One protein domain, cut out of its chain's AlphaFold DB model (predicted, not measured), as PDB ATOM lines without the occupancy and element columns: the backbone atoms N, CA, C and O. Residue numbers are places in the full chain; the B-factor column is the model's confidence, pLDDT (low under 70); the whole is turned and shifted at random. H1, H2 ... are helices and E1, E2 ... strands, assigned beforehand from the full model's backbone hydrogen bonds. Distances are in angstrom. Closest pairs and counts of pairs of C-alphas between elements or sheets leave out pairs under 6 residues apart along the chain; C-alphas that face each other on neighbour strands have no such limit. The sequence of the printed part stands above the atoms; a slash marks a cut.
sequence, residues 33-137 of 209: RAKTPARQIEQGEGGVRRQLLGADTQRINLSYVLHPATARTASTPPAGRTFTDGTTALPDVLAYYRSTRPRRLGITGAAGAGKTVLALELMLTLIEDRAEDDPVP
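Overview. This is residues 33 to 137 of the 209 residues of an uncharacterized protein of Streptomyces sp. SID13588 (UniProt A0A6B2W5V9). A small hairpin, E1 and E2, sits beside H2, which packs across the middle helix H3; H1 lies along H3's other side. The printed part, 105 residues, is mostly helix, in the order H1 E1 E2 H2 H3, with under half in named elements. It is compact, radius of gyration of the C-alphas 14.6 A, spanning 39 by 34 by 28 A.

Arrangement. E1, residues 63 to 65, and E2, residues 79 to 81, form an antiparallel hairpin, N 64 and O 80 within hydrogen-bond range, 2.9 A. H2, residues 93 to 99, touches H3, residues 115 to 128, closest at C-alphas Val 93 and Leu 122, 5.9 A. H1, residues 35 to 53, touches H3 at a shallow tilt of 29 degrees, opposite ways, closest at C-alphas Glu 42 and Leu 124, 6.5 A. Every O i to N i+4 pair is within hydrogen-bond range in H2 and H3, 14 of 15 in H1.

Along the chain. H1 runs 27.4 A from C-alpha 35 (355.536, 405.787, 413.777); H3 ends at C-alpha 128 (358.287, 409.918, 402.652).

Size, cuts and confidence. The printed part has no cut; the link H2 to H3 is long; residues 33 to 60, among others, have pLDDT under 70.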
ATOM      1  N   ARG A  33     351.109 406.873 418.421       42.75
ATOM      2  CA  ARG A  33     351.376 405.559 417.787       42.75
ATOM      3  C   ARG A  33     351.711 405.630 416.289       42.75
ATOM      4  O   ARG A  33     351.956 404.598 415.666       42.75
ATOM      5  N   ALA A  34     351.790 406.829 415.711       48.25
ATOM      6  CA  ALA A  34     351.881 407.072 414.267       48.25
ATOM      7  C   ALA A  34     353.214 406.685 413.573       48.25
ATOM      8  O   ALA A  34     353.314 406.775 412.342       48.25
ATOM      9  N   LYS A  35     354.225 406.208 414.318       44.44
ATOM     10  CA  LYS A  35     355.536 405.787 413.777       44.44
ATOM     11  C   LYS A  35     355.557 404.371 413.188       44.44
ATOM     12  O   LYS A  35     356.271 404.124 412.216       44.44
ATOM     13  N   THR A  36     354.796 403.439 413.755       51.75
ATOM     14  CA  THR A  36     354.773 402.022 413.334       51.75
ATOM     15  C   THR A  36     353.968 401.784 412.041       51.75
ATOM     16  O   THR A  36     354.463 401.066 411.171       51.75
ATOM     17  N   PRO A  37     352.805 402.444 411.843       56.53
ATOM     18  CA  PRO A  37     351.993 402.356 410.629       56.53
ATOM     19  C   PRO A  37     352.707 402.639 409.304       56.53
ATOM     20  O   PRO A  37     352.616 401.859 408.360       56.53
ATOM     21  N   ALA A  38     353.415 403.767 409.225       57.06
ATOM     22  CA  ALA A  38     353.995 404.248 407.973       57.06
ATOM     23  C   ALA A  38     355.084 403.308 407.453       57.06
ATOM     24  O   ALA A  38     355.082 402.958 406.277       57.06
ATOM     25  N   ARG A  39     355.955 402.831 408.353       62.12
ATOM     26  CA  ARG A  39     357.013 401.874 408.013       62.12
ATOM     27  C   ARG A  39     356.463 400.542 407.518       62.12
ATOM     28  O   ARG A  39     357.038 399.962 406.607       62.12
ATOM     29  N   GLN A  40     355.373 400.042 408.098       59.62
ATOM     30  CA  GLN A  40     354.776 398.776 407.662       59.62
ATOM     31  C   GLN A  40     354.181 398.886 406.253       59.62
ATOM     32  O   GLN A  40     354.386 397.993 405.430       59.62
ATOM     33  N   ILE A  41     353.511 400.000 405.947       62.22
ATOM     34  CA  ILE A  41     352.972 400.260 404.605       62.22
ATOM     35  C   ILE A  41     354.104 400.454 403.598       62.22
ATOM     36  O   ILE A  41     354.078 399.856 402.526       62.22
ATOM     37  N   GLU A  42     355.127 401.229 403.956       62.75
ATOM     38  CA  GLU A  42     356.321 401.426 403.133       62.75
ATOM     39  C   GLU A  42     357.007 400.088 402.812       62.75
ATOM     40  O   GLU A  42     357.327 399.812 401.655       62.75
ATOM     41  N   GLN A  43     357.176 399.211 403.806       63.88
ATOM     42  CA  GLN A  43     357.782 397.893 403.616       63.88
ATOM     43  C   GLN A  43     356.919 396.970 402.743       63.88
ATOM     44  O   GLN A  43     357.450 396.329 401.829       63.88
ATOM     45  N   GLY A  44     355.607 396.917 402.986       60.34
ATOM     46  CA  GLY A  44     354.674 396.079 402.229       60.34
ATOM     47  C   GLY A  44     354.532 396.524 400.771       60.34
ATOM     48  O   GLY A  44     354.739 395.738 399.844       60.34
ATOM     49  N   GLU A  45     354.249 397.806 400.546       64.31
ATOM     50  CA  GLU A  45     354.041 398.364 399.205       64.31
ATOM     51  C   GLU A  45     355.366 398.529 398.442       64.31
ATOM     52  O   GLU A  45     355.427 398.302 397.230       64.31
ATOM     53  N   GLY A  46     356.471 398.805 399.142       58.44
ATOM     54  CA  GLY A  46     357.820 398.767 398.575       58.44
ATOM     55  C   GLY A  46     358.232 397.367 398.103       58.44
ATOM     56  O   GLY A  46     359.002 397.230 397.148       58.44
ATOM     57  N   GLY A  47     357.701 396.307 398.721       57.94
ATOM     58  CA  GLY A  47     357.815 394.930 398.232       57.94
ATOM     59  C   GLY A  47     357.090 394.721 396.900       57.94
ATOM     60  O   GLY A  47     357.701 394.261 395.935       57.94
ATOM     61  N   VAL A  48     355.822 395.138 396.813       61.88
ATOM     62  CA  VAL A  48     355.005 395.049 395.586       61.88
ATOM     63  C   VAL A  48     355.639 395.834 394.437       61.88
ATOM     64  O   VAL A  48     355.731 395.333 393.316       61.88
ATOM     65  N   ARG A  49     356.139 397.044 394.711       62.03
ATOM     66  CA  ARG A  49     356.857 397.865 393.727       62.03
ATOM     67  C   ARG A  49     358.080 397.139 393.165       62.03
ATOM     68  O   ARG A  49     358.238 397.085 391.949       62.03
ATOM     69  N   ARG A  50     358.922 396.552 394.024       57.12
ATOM     70  CA  ARG A  50     360.099 395.773 393.592       57.12
ATOM     71  C   ARG A  50     359.707 394.551 392.762       57.12
ATOM     72  O   ARG A  50     360.358 394.255 391.772       57.12
ATOM     73  N   GLN A  51     358.619 393.872 393.116       62.34
ATOM     74  CA  GLN A  51     358.135 392.726 392.345       62.34
ATOM     75  C   GLN A  51     357.638 393.124 390.944       62.34
ATOM     76  O   GLN A  51     357.854 392.380 389.991       62.34
ATOM     77  N   LEU A  52     357.001 394.292 390.805       61.03
ATOM     78  CA  LEU A  52     356.487 394.795 389.525       61.03
ATOM     79  C   LEU A  52     357.577 395.344 388.596       61.03
ATOM     80  O   LEU A  52     357.412 395.292 387.381       61.03
ATOM     81  N   LEU A  53     358.659 395.885 389.159       62.78
ATOM     82  CA  LEU A  53     359.786 396.436 388.400       62.78
ATOM     83  C   LEU A  53     360.878 395.390 388.107       62.78
ATOM     84  O   LEU A  53     361.727 395.618 387.253       62.78
ATOM     85  N   GLY A  54     360.846 394.237 388.782       54.38
ATOM     86  CA  GLY A  54     361.950 393.279 388.776       54.38
ATOM     87  C   GLY A  54     363.121 393.751 389.646       54.38
ATOM     88  O   GLY A  54     363.025 394.734 390.379       54.38
ATOM     89  N   ALA A  55     364.255 393.046 389.585       53.38
ATOM     90  CA  ALA A  55     365.481 393.456 390.284       53.38
ATOM     91  C   ALA A  55     366.101 394.751 389.716       53.38
ATOM     92  O   ALA A  55     367.055 395.275 390.292       53.38
ATOM     93  N   ASP A  56     365.555 395.275 388.613       47.41
ATOM     94  CA  ASP A  56     365.939 396.560 388.054       47.41
ATOM     95  C   ASP A  56     365.464 397.699 388.959       47.41
ATOM     96  O   ASP A  56     364.285 398.033 389.075       47.41
ATOM     97  N   THR A  57     366.429 398.341 389.609       52.53
ATOM     98  CA  THR A  57     366.226 399.533 390.440       52.53
ATOM     99  C   THR A  57     365.968 400.804 389.625       52.53
ATOM    100  O   THR A  57     365.827 401.884 390.209       52.53
ATOM    101  N   GLN A  58     365.918 400.719 388.290       55.47
ATOM    102  CA  GLN A  58     365.706 401.884 387.441       55.47
ATOM    103  C   GLN A  58     364.263 402.380 387.578       55.47
ATOM    104  O   GLN A  58     363.292 401.711 387.229       55.47
ATOM    105  N   ARG A  59     364.125 403.588 388.128       62.75
ATOM    106  CA  ARG A  59     362.830 404.238 388.328       62.75
ATOM    107  C   ARG A  59     362.191 404.535 386.968       62.75
ATOM    108  O   ARG A  59     362.778 405.244 386.154       62.75
ATOM    109  N   ILE A  60     360.979 404.034 386.735       69.06
ATOM    110  CA  ILE A  60     360.214 404.353 385.525       69.06
ATOM    111  C   ILE A  60     359.648 405.772 385.674       69.06
ATOM    112  O   ILE A  60     358.737 406.002 386.472       69.06
ATOM    113  N   ASN A  61     360.180 406.728 384.906       78.69
ATOM    114  CA  ASN A  61     359.660 408.093 384.875       78.69
ATOM    115  C   ASN A  61     358.530 408.209 383.842       78.69
ATOM    116  O   ASN A  61     358.769 408.348 382.644       78.69
ATOM    117  N   LEU A  62     357.287 408.111 384.309       82.75
ATOM    118  CA  LEU A  62     356.102 408.230 383.467       82.75
ATOM    119  C   LEU A  62     355.726 409.704 383.332       82.75
ATOM    120  O   LEU A  62     355.777 410.447 384.306       82.75
ATOM    121  N   SER A  63     355.300 410.116 382.140       82.81
ATOM    122  CA  SER A  63     354.655 411.417 381.918       82.81
ATOM    123  C   SER A  63     353.159 411.208 381.692       82.81
ATOM    124  O   SER A  63     352.758 410.233 381.057       82.81
ATOM    125  N   TYR A  64     352.330 412.106 382.214       80.31
ATOM    126  CA  TYR A  64     350.872 412.019 382.121       80.31
ATOM    127  C   TYR A  64     350.239 413.399 381.938       80.31
ATOM    128  O   TYR A  64     350.818 414.426 382.292       80.31
ATOM    129  N   VAL A  65     349.027 413.412 381.385       84.19
ATOM    130  CA  VAL A  65     348.255 414.628 381.097       84.19
ATOM    131  C   VAL A  65     346.889 414.579 381.771       84.19
ATOM    132  O   VAL A  65     346.299 413.506 381.947       84.19
ATOM    133  N   LEU A  66     346.381 415.750 382.144       81.44
ATOM    134  CA  LEU A  66     345.046 415.906 382.693       81.44
ATOM    135  C   LEU A  66     344.006 415.503 381.648       81.44
ATOM    136  O   LEU A  66     343.951 416.063 380.556       81.44
ATOM    137  N   HIS A  67     343.125 414.589 382.036       76.44
ATOM    138  CA  HIS A  67     341.897 414.305 381.310       76.44
ATOM    139  C   HIS A  67     340.737 414.960 382.072       76.44
ATOM    140  O   HIS A  67     340.431 414.520 383.186       76.44
ATOM    141  N   PRO A  68     340.116 416.030 381.540       69.12
ATOM    142  CA  PRO A  68     339.052 416.744 382.237       69.12
ATOM    143  C   PRO A  68     337.846 415.838 382.506       69.12
ATOM    144  O   PRO A  68     337.349 415.168 381.602       69.12
ATOM    145  N   ALA A  69     337.343 415.847 383.740       64.06
ATOM    146  CA  ALA A  69     336.081 415.206 384.085       64.06
ATOM    147  C   ALA A  69     334.936 416.226 383.992       64.06
ATOM    148  O   ALA A  69     335.006 417.299 384.591       64.06
ATOM    149  N   THR A  70     333.863 415.878 383.283       58.16
ATOM    150  CA  THR A  70     332.708 416.763 383.042       58.16
ATOM    151  C   THR A  70     331.883 417.050 384.298       58.16
ATOM    152  O   THR A  70     331.325 418.132 384.430       58.16
ATOM    153  N   ALA A  71     331.822 416.103 385.239       53.94
ATOM    154  CA  ALA A  71     330.941 416.186 386.409       53.94
ATOM    155  C   ALA A  71     331.627 416.676 387.698       53.94
ATOM    156  O   ALA A  71     330.951 417.022 388.664       53.94
ATOM    157  N   ARG A  72     332.964 416.654 387.763       62.25
ATOM    158  CA  ARG A  72     333.730 417.019 388.966       62.25
ATOM    159  C   ARG A  72     334.990 417.763 388.557       62.25
ATOM    160  O   ARG A  72     336.031 417.154 388.322       62.25
ATOM    161  N   THR A  73     334.872 419.080 388.453       63.97
ATOM    162  CA  THR A  73     335.988 419.959 388.117       63.97
ATOM    163  C   THR A  73     337.011 419.996 389.247       63.97
ATOM    164  O   THR A  73     336.677 420.044 390.432       63.97
ATOM    165  N   ALA A  74     338.285 419.963 388.861       71.44
ATOM    166  CA  ALA A  74     339.410 420.159 389.756       71.44
ATOM    167  C   ALA A  74     340.371 421.172 389.129       71.44
ATOM    168  O   ALA A  74     340.634 421.126 387.929       71.44
ATOM    169  N   SER A  75     340.900 422.078 389.944       81.12
ATOM    170  CA  SER A  75     342.041 422.911 389.576       81.12
ATOM    171  C   SER A  75     343.300 422.071 389.738       81.12
ATOM    172  O   SER A  75     343.564 421.580 390.832       81.12
ATOM    173  N   THR A  76     344.028 421.829 388.654       82.56
ATOM    174  CA  THR A  76     345.208 420.957 388.629       82.56
ATOM    175  C   THR A  76     346.086 421.322 387.427       82.56
ATOM    176  O   THR A  76     345.554 421.853 386.445       82.56
ATOM    177  N   PRO A  77     347.413 421.099 387.478       83.69
ATOM    178  CA  PRO A  77     348.275 421.301 386.319       83.69
ATOM    179  C   PRO A  77     347.815 420.460 385.112       83.69
ATOM    180  O   PRO A  77     347.280 419.368 385.290       83.69
ATOM    181  N   PRO A  78     348.036 420.921 383.869       85.69
ATOM    182  CA  PRO A  78     347.594 420.197 382.675       85.69
ATOM    183  C   PRO A  78     348.401 418.916 382.409       85.69
ATOM    184  O   PRO A  78     347.953 418.052 381.657       85.69
ATOM    185  N   ALA A  79     349.590 418.788 383.002       86.06
ATOM    186  CA  ALA A  79     350.463 417.630 382.873       86.06
ATOM    187  C   ALA A  79     351.391 417.496 384.086       86.06
ATOM    188  O   ALA A  79     351.623 418.460 384.820       86.06
ATOM    189  N   GLY A  80     351.930 416.297 384.275       86.88
ATOM    190  CA  GLY A  80     352.901 415.981 385.313       86.88
ATOM    191  C   GLY A  80     353.729 414.755 384.952       86.88
ATOM    192  O   GLY A  80     353.586 414.173 383.871       86.88
ATOM    193  N   ARG A  81     354.619 414.373 385.861       87.50
ATOM    194  CA  ARG A  81     355.499 413.213 385.711       87.50
ATOM    195  C   ARG A  81     355.750 412.520 387.037       87.50
ATOM    196  O   ARG A  81     355.472 413.091 388.081       87.50
ATOM    197  N   THR A  82     356.271 411.298 387.013       82.50
ATOM    198  CA  THR A  82     356.567 410.567 388.251       82.50
ATOM    199  C   THR A  82     357.646 411.277 389.067       82.50
ATOM    200  O   THR A  82     357.449 411.511 390.256       82.50
ATOM    201  N   PHE A  83     358.751 411.668 388.425       83.62
ATOM    202  CA  PHE A  83     359.895 412.303 389.082       83.62
ATOM    203  C   PHE A  83     360.396 413.499 388.288       83.62
ATOM    204  O   PHE A  83     360.474 413.445 387.060       83.62
ATOM    205  N   THR A  84     360.808 414.556 388.980       83.19
ATOM    206  CA  THR A  84     361.600 415.625 388.375       83.19
ATOM    207  C   THR A  84     363.000 415.097 388.045       83.19
ATOM    208  O   THR A  84     363.638 414.427 388.851       83.19
ATOM    209  N   ASP A  85     363.475 415.369 386.832       78.12
ATOM    210  CA  ASP A  85     364.798 414.949 386.334       78.12
ATOM    211  C   ASP A  85     365.622 416.145 385.815       78.12
ATOM    212  O   ASP A  85     366.658 415.969 385.181       78.12
ATOM    213  N   GLY A  86     365.136 417.372 386.045       73.94
ATOM    214  CA  GLY A  86     365.751 418.616 385.574       73.94
ATOM    215  C   GLY A  86     365.629 418.880 384.067       73.94
ATOM    216  O   GLY A  86     365.954 419.978 383.628       73.94
ATOM    217  N   THR A  87     365.134 417.928 383.268       73.44
ATOM    218  CA  THR A  87     365.055 418.062 381.799       73.44
ATOM    219  C   THR A  87     363.791 418.768 381.318       73.44
ATOM    220  O   THR A  87     363.762 419.316 380.220       73.44
ATOM    221  N   THR A  88     362.732 418.780 382.133       72.06
ATOM    222  CA  THR A  88     361.496 419.512 381.837       72.06
ATOM    223  C   THR A  88     360.962 420.202 383.087       72.06
ATOM    224  O   THR A  88     361.182 419.735 384.204       72.06
ATOM    225  N   ALA A  89     360.199 421.279 382.893       83.69
ATOM    226  CA  ALA A  89     359.556 422.035 383.968       83.69
ATOM    227  C   ALA A  89     358.248 421.395 384.489       83.69
ATOM    228  O   ALA A  89     357.433 422.075 385.114       83.69
ATOM    229  N   LEU A  90     358.002 420.111 384.205       85.31
ATOM    230  CA  LEU A  90     356.799 419.426 384.676       85.31
ATOM    231  C   LEU A  90     356.911 419.083 386.171       85.31
ATOM    232  O   LEU A  90     357.957 418.587 386.596       85.31
ATOM    233  N   PRO A  91     355.838 419.282 386.960       87.31
ATOM    234  CA  PRO A  91     355.825 418.886 388.362       87.31
ATOM    235  C   PRO A  91     355.924 417.361 388.496       87.31
ATOM    236  O   PRO A  91     355.349 416.622 387.689       87.31
ATOM    237  N   ASP A  92     356.614 416.897 389.540       89.69
ATOM    238  CA  ASP A  92     356.547 415.493 389.950       89.69
ATOM    239  C   ASP A  92     355.158 415.126 390.491       89.69
ATOM    240  O   ASP A  92     354.264 415.967 390.654       89.69
ATOM    241  N   VAL A  93     354.971 413.839 390.772       84.38
ATOM    242  CA  VAL A  93     353.665 413.294 391.126       84.38
ATOM    243  C   VAL A  93     353.146 413.835 392.453       84.38
ATOM    244  O   VAL A  93     351.944 414.089 392.582       84.38
ATOM    245  N   LEU A  94     354.037 414.100 393.409       87.00
ATOM    246  CA  LEU A  94     353.687 414.664 394.705       87.00
ATOM    247  C   LEU A  94     353.242 416.127 394.558       87.00
ATOM    248  O   LEU A  94     352.175 416.505 395.053       87.00
ATOM    249  N   ALA A  95     354.011 416.941 393.835       86.81
ATOM    250  CA  ALA A  95     353.695 418.341 393.560       86.81
ATOM    251  C   ALA A  95     352.409 418.487 392.727       86.81
ATOM    252  O   ALA A  95     351.543 419.317 393.036       86.81
ATOM    253  N   TYR A  96     352.228 417.637 391.713       85.56
ATOM    254  CA  TYR A  96     351.009 417.576 390.904       85.56
ATOM    255  C   TYR A  96     349.783 417.254 391.773       85.56
ATOM    256  O   TYR A  96     348.742 417.915 391.722       85.56
ATOM    257  N   TYR A  97     349.906 416.258 392.645       82.19
ATOM    258  CA  TYR A  97     348.833 415.867 393.550       82.19
ATOM    259  C   TYR A  97     348.491 416.951 394.582       82.19
ATOM    260  O   TYR A  97     347.312 417.199 394.853       82.19
ATOM    261  N   ARG A  98     349.498 417.619 395.157       83.75
ATOM    262  CA  ARG A  98     349.311 418.673 396.169       83.75
ATOM    263  C   ARG A  98     348.705 419.951 395.602       83.75
ATOM    264  O   ARG A  98     347.951 420.617 396.317       83.75
ATOM    265  N   SER A  99     349.001 420.267 394.342       82.62
ATOM    266  CA  SER A  99     348.402 421.392 393.612       82.62
ATOM    267  C   SER A  99     346.967 421.119 393.149       82.62
ATOM    268  O   SER A  99     346.225 422.065 392.897       82.62
ATOM    269  N   THR A 100     346.535 419.854 393.119       80.25
ATOM    270  CA  THR A 100     345.174 419.472 392.718       80.25
ATOM    271  C   THR A 100     344.130 419.833 393.786       80.25
ATOM    272  O   THR A 100     344.222 419.389 394.933       80.25
ATOM    273  N   ARG A 101     343.092 420.598 393.416       78.69
ATOM    274  CA  ARG A 101     341.983 421.020 394.294       78.69
ATOM    275  C   ARG A 101     340.605 420.761 393.654       78.69
ATOM    276  O   ARG A 101     340.369 421.278 392.569       78.69
ATOM    277  N   PRO A 102     339.678 420.040 394.318       75.06
ATOM    278  CA  PRO A 102     339.898 419.301 395.556       75.06
ATOM    279  C   PRO A 102     340.940 418.207 395.330       75.06
ATOM    280  O   PRO A 102     341.039 417.655 394.239       75.06
ATOM    281  N   ARG A 103     341.710 417.880 396.369       74.25
ATOM    282  CA  ARG A 103     342.719 416.822 396.324       74.25
ATOM    283  C   ARG A 103     341.990 415.498 396.038       74.25
ATOM    284  O   ARG A 103     341.658 414.795 396.980       74.25
ATOM    285  N   ARG A 104     341.819 415.103 394.775       71.88
ATOM    286  CA  ARG A 104     341.285 413.812 394.292       71.88
ATOM    287  C   ARG A 104     341.947 413.513 392.946       71.88
ATOM    288  O   ARG A 104     342.022 414.406 392.114       71.88
ATOM    289  N   LEU A 105     342.455 412.297 392.754       72.25
ATOM    290  CA  LEU A 105     343.164 411.919 391.529       72.25
ATOM    291  C   LEU A 105     342.668 410.555 391.051       72.25
ATOM    292  O   LEU A 105     342.696 409.594 391.817       72.25
ATOM    293  N   GLY A 106     342.214 410.495 389.801       75.81
ATOM    294  CA  GLY A 106     341.933 409.250 389.091       75.81
ATOM    295  C   GLY A 106     343.023 409.010 388.055       75.81
ATOM    296  O   GLY A 106     343.350 409.919 387.295       75.81
ATOM    297  N   ILE A 107     343.591 407.805 388.033       75.38
ATOM    298  CA  ILE A 107     344.625 407.423 387.067       75.38
ATOM    299  C   ILE A 107     343.976 406.522 386.019       75.38
ATOM    300  O   ILE A 107     343.534 405.415 386.324       75.38
ATOM    301  N   THR A 108     343.928 406.998 384.779       76.56
ATOM    302  CA  THR A 108     343.383 406.275 383.625       76.56
ATOM    303  C   THR A 108     344.484 406.012 382.597       76.56
ATOM    304  O   THR A 108     345.561 406.598 382.652       76.56
ATOM    305  N   GLY A 109     344.253 405.066 381.687       70.56
ATOM    306  CA  GLY A 109     345.222 404.695 380.655       70.56
ATOM    307  C   GLY A 109     345.097 403.236 380.228       70.56
ATOM    308  O   GLY A 109     344.493 402.421 380.937       70.56
ATOM    309  N   ALA A 110     345.698 402.900 379.087       69.81
ATOM    310  CA  ALA A 110     345.680 401.555 378.516       69.81
ATOM    311  C   ALA A 110     346.216 400.482 379.488       69.81
ATOM    312  O   ALA A 110     346.911 400.778 380.473       69.81
ATOM    313  N   ALA A 111     345.882 399.214 379.239       66.44
ATOM    314  CA  ALA A 111     346.520 398.099 379.937       66.44
ATOM    315  C   ALA A 111     348.048 398.189 379.754       66.44
ATOM    316  O   ALA A 111     348.522 398.508 378.671       66.44
ATOM    317  N   GLY A 112     348.813 397.998 380.831       68.50
ATOM    318  CA  GLY A 112     350.274 398.147 380.794       68.50
ATOM    319  C   GLY A 112     350.816 399.585 380.831       68.50
ATOM    320  O   GLY A 112     352.020 399.748 380.964       68.50
ATOM    321  N   ALA A 113     349.980 400.633 380.830       68.69
ATOM    322  CA  ALA A 113     350.433 402.040 380.847       68.69
ATOM    323  C   ALA A 113     351.107 402.514 382.162       68.69
ATOM    324  O   ALA A 113     351.232 403.710 382.399       68.69
ATOM    325  N   GLY A 114     351.476 401.605 383.069       68.69
ATOM    326  CA  GLY A 114     352.155 401.965 384.318       68.69
ATOM    327  C   GLY A 114     351.269 402.608 385.394       68.69
ATOM    328  O   GLY A 114     351.792 403.151 386.359       68.69
ATOM    329  N   LYS A 115     349.933 402.516 385.292       77.62
ATOM    330  CA  LYS A 115     348.990 403.097 386.275       77.62
ATOM    331  C   LYS A 115     349.288 402.680 387.720       77.62
ATOM    332  O   LYS A 115     349.279 403.514 388.621       77.62
ATOM    333  N   THR A 116     349.563 401.390 387.924       71.50
ATOM    334  CA  THR A 116     349.906 400.828 389.237       71.50
ATOM    335  C   THR A 116     351.219 401.396 389.755       71.50
ATOM    336  O   THR A 116     351.299 401.765 390.919       71.50
ATOM    337  N   VAL A 117     352.223 401.521 388.882       79.25
ATOM    338  CA  VAL A 117     353.516 402.124 389.229       79.25
ATOM    339  C   VAL A 117     353.307 403.577 389.647       79.25
ATOM    340  O   VAL A 117     353.701 403.942 390.743       79.25
ATOM    341  N   LEU A 118     352.590 404.380 388.854       76.38
ATOM    342  CA  LEU A 118     352.315 405.783 389.184       76.38
ATOM    343  C   LEU A 118     351.586 405.947 390.528       76.38
ATOM    344  O   LEU A 118     351.912 406.838 391.309       76.38
ATOM    345  N   ALA A 119     350.609 405.081 390.812       76.88
ATOM    346  CA  ALA A 119     349.884 405.102 392.077       76.88
ATOM    347  C   ALA A 119     350.777 404.737 393.275       76.88
ATOM    348  O   ALA A 119     350.680 405.378 394.321       76.88
ATOM    349  N   LEU A 120     351.642 403.730 393.122       76.12
ATOM    350  CA  LEU A 120     352.598 403.325 394.153       76.12
ATOM    351  C   LEU A 120     353.635 404.419 394.417       76.12
ATOM    352  O   LEU A 120     353.908 404.721 395.569       76.12
ATOM    353  N   GLU A 121     354.162 405.057 393.374       82.88
ATOM    354  CA  GLU A 121     355.140 406.141 393.527       82.88
ATOM    355  C   GLU A 121     354.528 407.352 394.237       82.88
ATOM    356  O   GLU A 121     355.137 407.917 395.144       82.88
ATOM    357  N   LEU A 122     353.281 407.713 393.916       81.56
ATOM    358  CA  LEU A 122     352.570 408.754 394.660       81.56
ATOM    359  C   LEU A 122     352.332 408.358 396.125       81.56
ATOM    360  O   LEU A 122     352.420 409.200 397.012       81.56
ATOM    361  N   MET A 123     352.027 407.091 396.403       77.94
ATOM    362  CA  MET A 123     351.846 406.617 397.775       77.94
ATOM    363  C   MET A 123     353.140 406.688 398.583       77.94
ATOM    364  O   MET A 123     353.128 407.229 399.683       77.94
ATOM    365  N   LEU A 124     354.241 406.172 398.035       81.38
ATOM    366  CA  LEU A 124     355.540 406.168 398.704       81.38
ATOM    367  C   LEU A 124     356.038 407.596 398.935       81.38
ATOM    368  O   LEU A 124     356.380 407.932 400.060       81.38
ATOM    369  N   THR A 125     355.948 408.475 397.933       80.62
ATOM    370  CA  THR A 125     356.326 409.893 398.096       80.62
ATOM    371  C   THR A 125     355.443 410.639 399.104       80.62
ATOM    372  O   THR A 125     355.923 411.525 399.804       80.62
ATOM    373  N   LEU A 126     354.161 410.272 399.239       78.19
ATOM    374  CA  LEU A 126     353.292 410.805 400.296       78.19
ATOM    375  C   LEU A 126     353.664 410.302 401.693       78.19
ATOM    376  O   LEU A 126     353.388 411.016 402.649       78.19
ATOM    377  N   ILE A 127     354.225 409.096 401.820       76.00
ATOM    378  CA  ILE A 127     354.716 408.548 403.092       76.00
ATOM    379  C   ILE A 127     356.060 409.181 403.457       76.00
ATOM    380  O   ILE A 127     356.254 409.557 404.608       76.00
ATOM    381  N   GLU A 128     356.960 409.318 402.482       80.06
ATOM    382  CA  GLU A 128     358.287 409.918 402.652       80.06
ATOM    383  C   GLU A 128     358.201 411.386 403.100       80.06
ATOM    384  O   GLU A 128     358.932 411.791 403.999       80.06
ATOM    385  N   ASP A 129     357.285 412.169 402.522       77.00
ATOM    386  CA  ASP A 129     357.125 413.604 402.817       77.00
ATOM    387  C   ASP A 129     356.041 413.898 403.878       77.00
ATOM    388  O   ASP A 129     355.500 415.004 403.955       77.00
ATOM    389  N   ARG A 130     355.664 412.884 404.663       70.12
ATOM    390  CA  ARG A 130     354.641 412.962 405.712       70.12
ATOM    391  C   ARG A 130     355.232 413.544 407.003       70.12
ATOM    392  O   ARG A 130     356.224 413.022 407.509       70.12
ATOM    393  N   ALA A 131     354.593 414.555 407.597       63.38
ATOM    394  CA  ALA A 131     354.891 414.958 408.976       63.38
ATOM    395  C   ALA A 131     354.343 413.933 409.991       63.38
ATOM    396  O   ALA A 131     353.426 413.176 409.688       63.38
ATOM    397  N   GLU A 132     354.864 413.896 411.219       55.69
ATOM    398  CA  GLU A 132     354.479 412.870 412.209       55.69
ATOM    399  C   GLU A 132     352.956 412.826 412.474       55.69
ATOM    400  O   GLU A 132     352.382 411.735 412.575       55.69
ATOM    401  N   ASP A 133     352.306 413.993 412.426       53.75
ATOM    402  CA  ASP A 133     350.864 414.188 412.637       53.75
ATOM    403  C   ASP A 133     350.023 414.185 411.345       53.75
ATOM    404  O   ASP A 133     348.795 414.286 411.393       53.75
ATOM    405  N   ASP A 134     350.651 414.075 410.170       55.50
ATOM    406  CA  ASP A 134     349.915 413.978 408.910       55.50
ATOM    407  C   ASP A 134     349.180 412.627 408.823       55.50
ATOM    408  O   ASP A 134     349.624 411.628 409.397       55.50
ATOM    409  N   PRO A 135     348.073 412.526 408.071       57.41
ATOM    410  CA  PRO A 135     347.404 411.249 407.825       57.41
ATOM    411  C   PRO A 135     348.336 410.229 407.159       57.41
ATOM    412  O   PRO A 135     349.200 410.565 406.347       57.41
ATOM    413  N   VAL A 136     348.084 408.949 407.411       58.47
ATOM    414  CA  VAL A 136     348.737 407.863 406.675       58.47
ATOM    415  C   VAL A 136     347.953 407.590 405.380       58.47
ATOM    416  O   VAL A 136     346.748 407.334 405.450       58.47
ATOM    417  N   PRO A 137     348.576 407.636 404.186       63.75
ATOM    418  CA  PRO A 137     347.907 407.249 402.947       63.75
ATOM    419  C   PRO A 137     347.680 405.728 402.917       63.75
ATOM    420  O   PRO A 137     348.617 404.948 403.063       63.75
TER     421      PRO A 137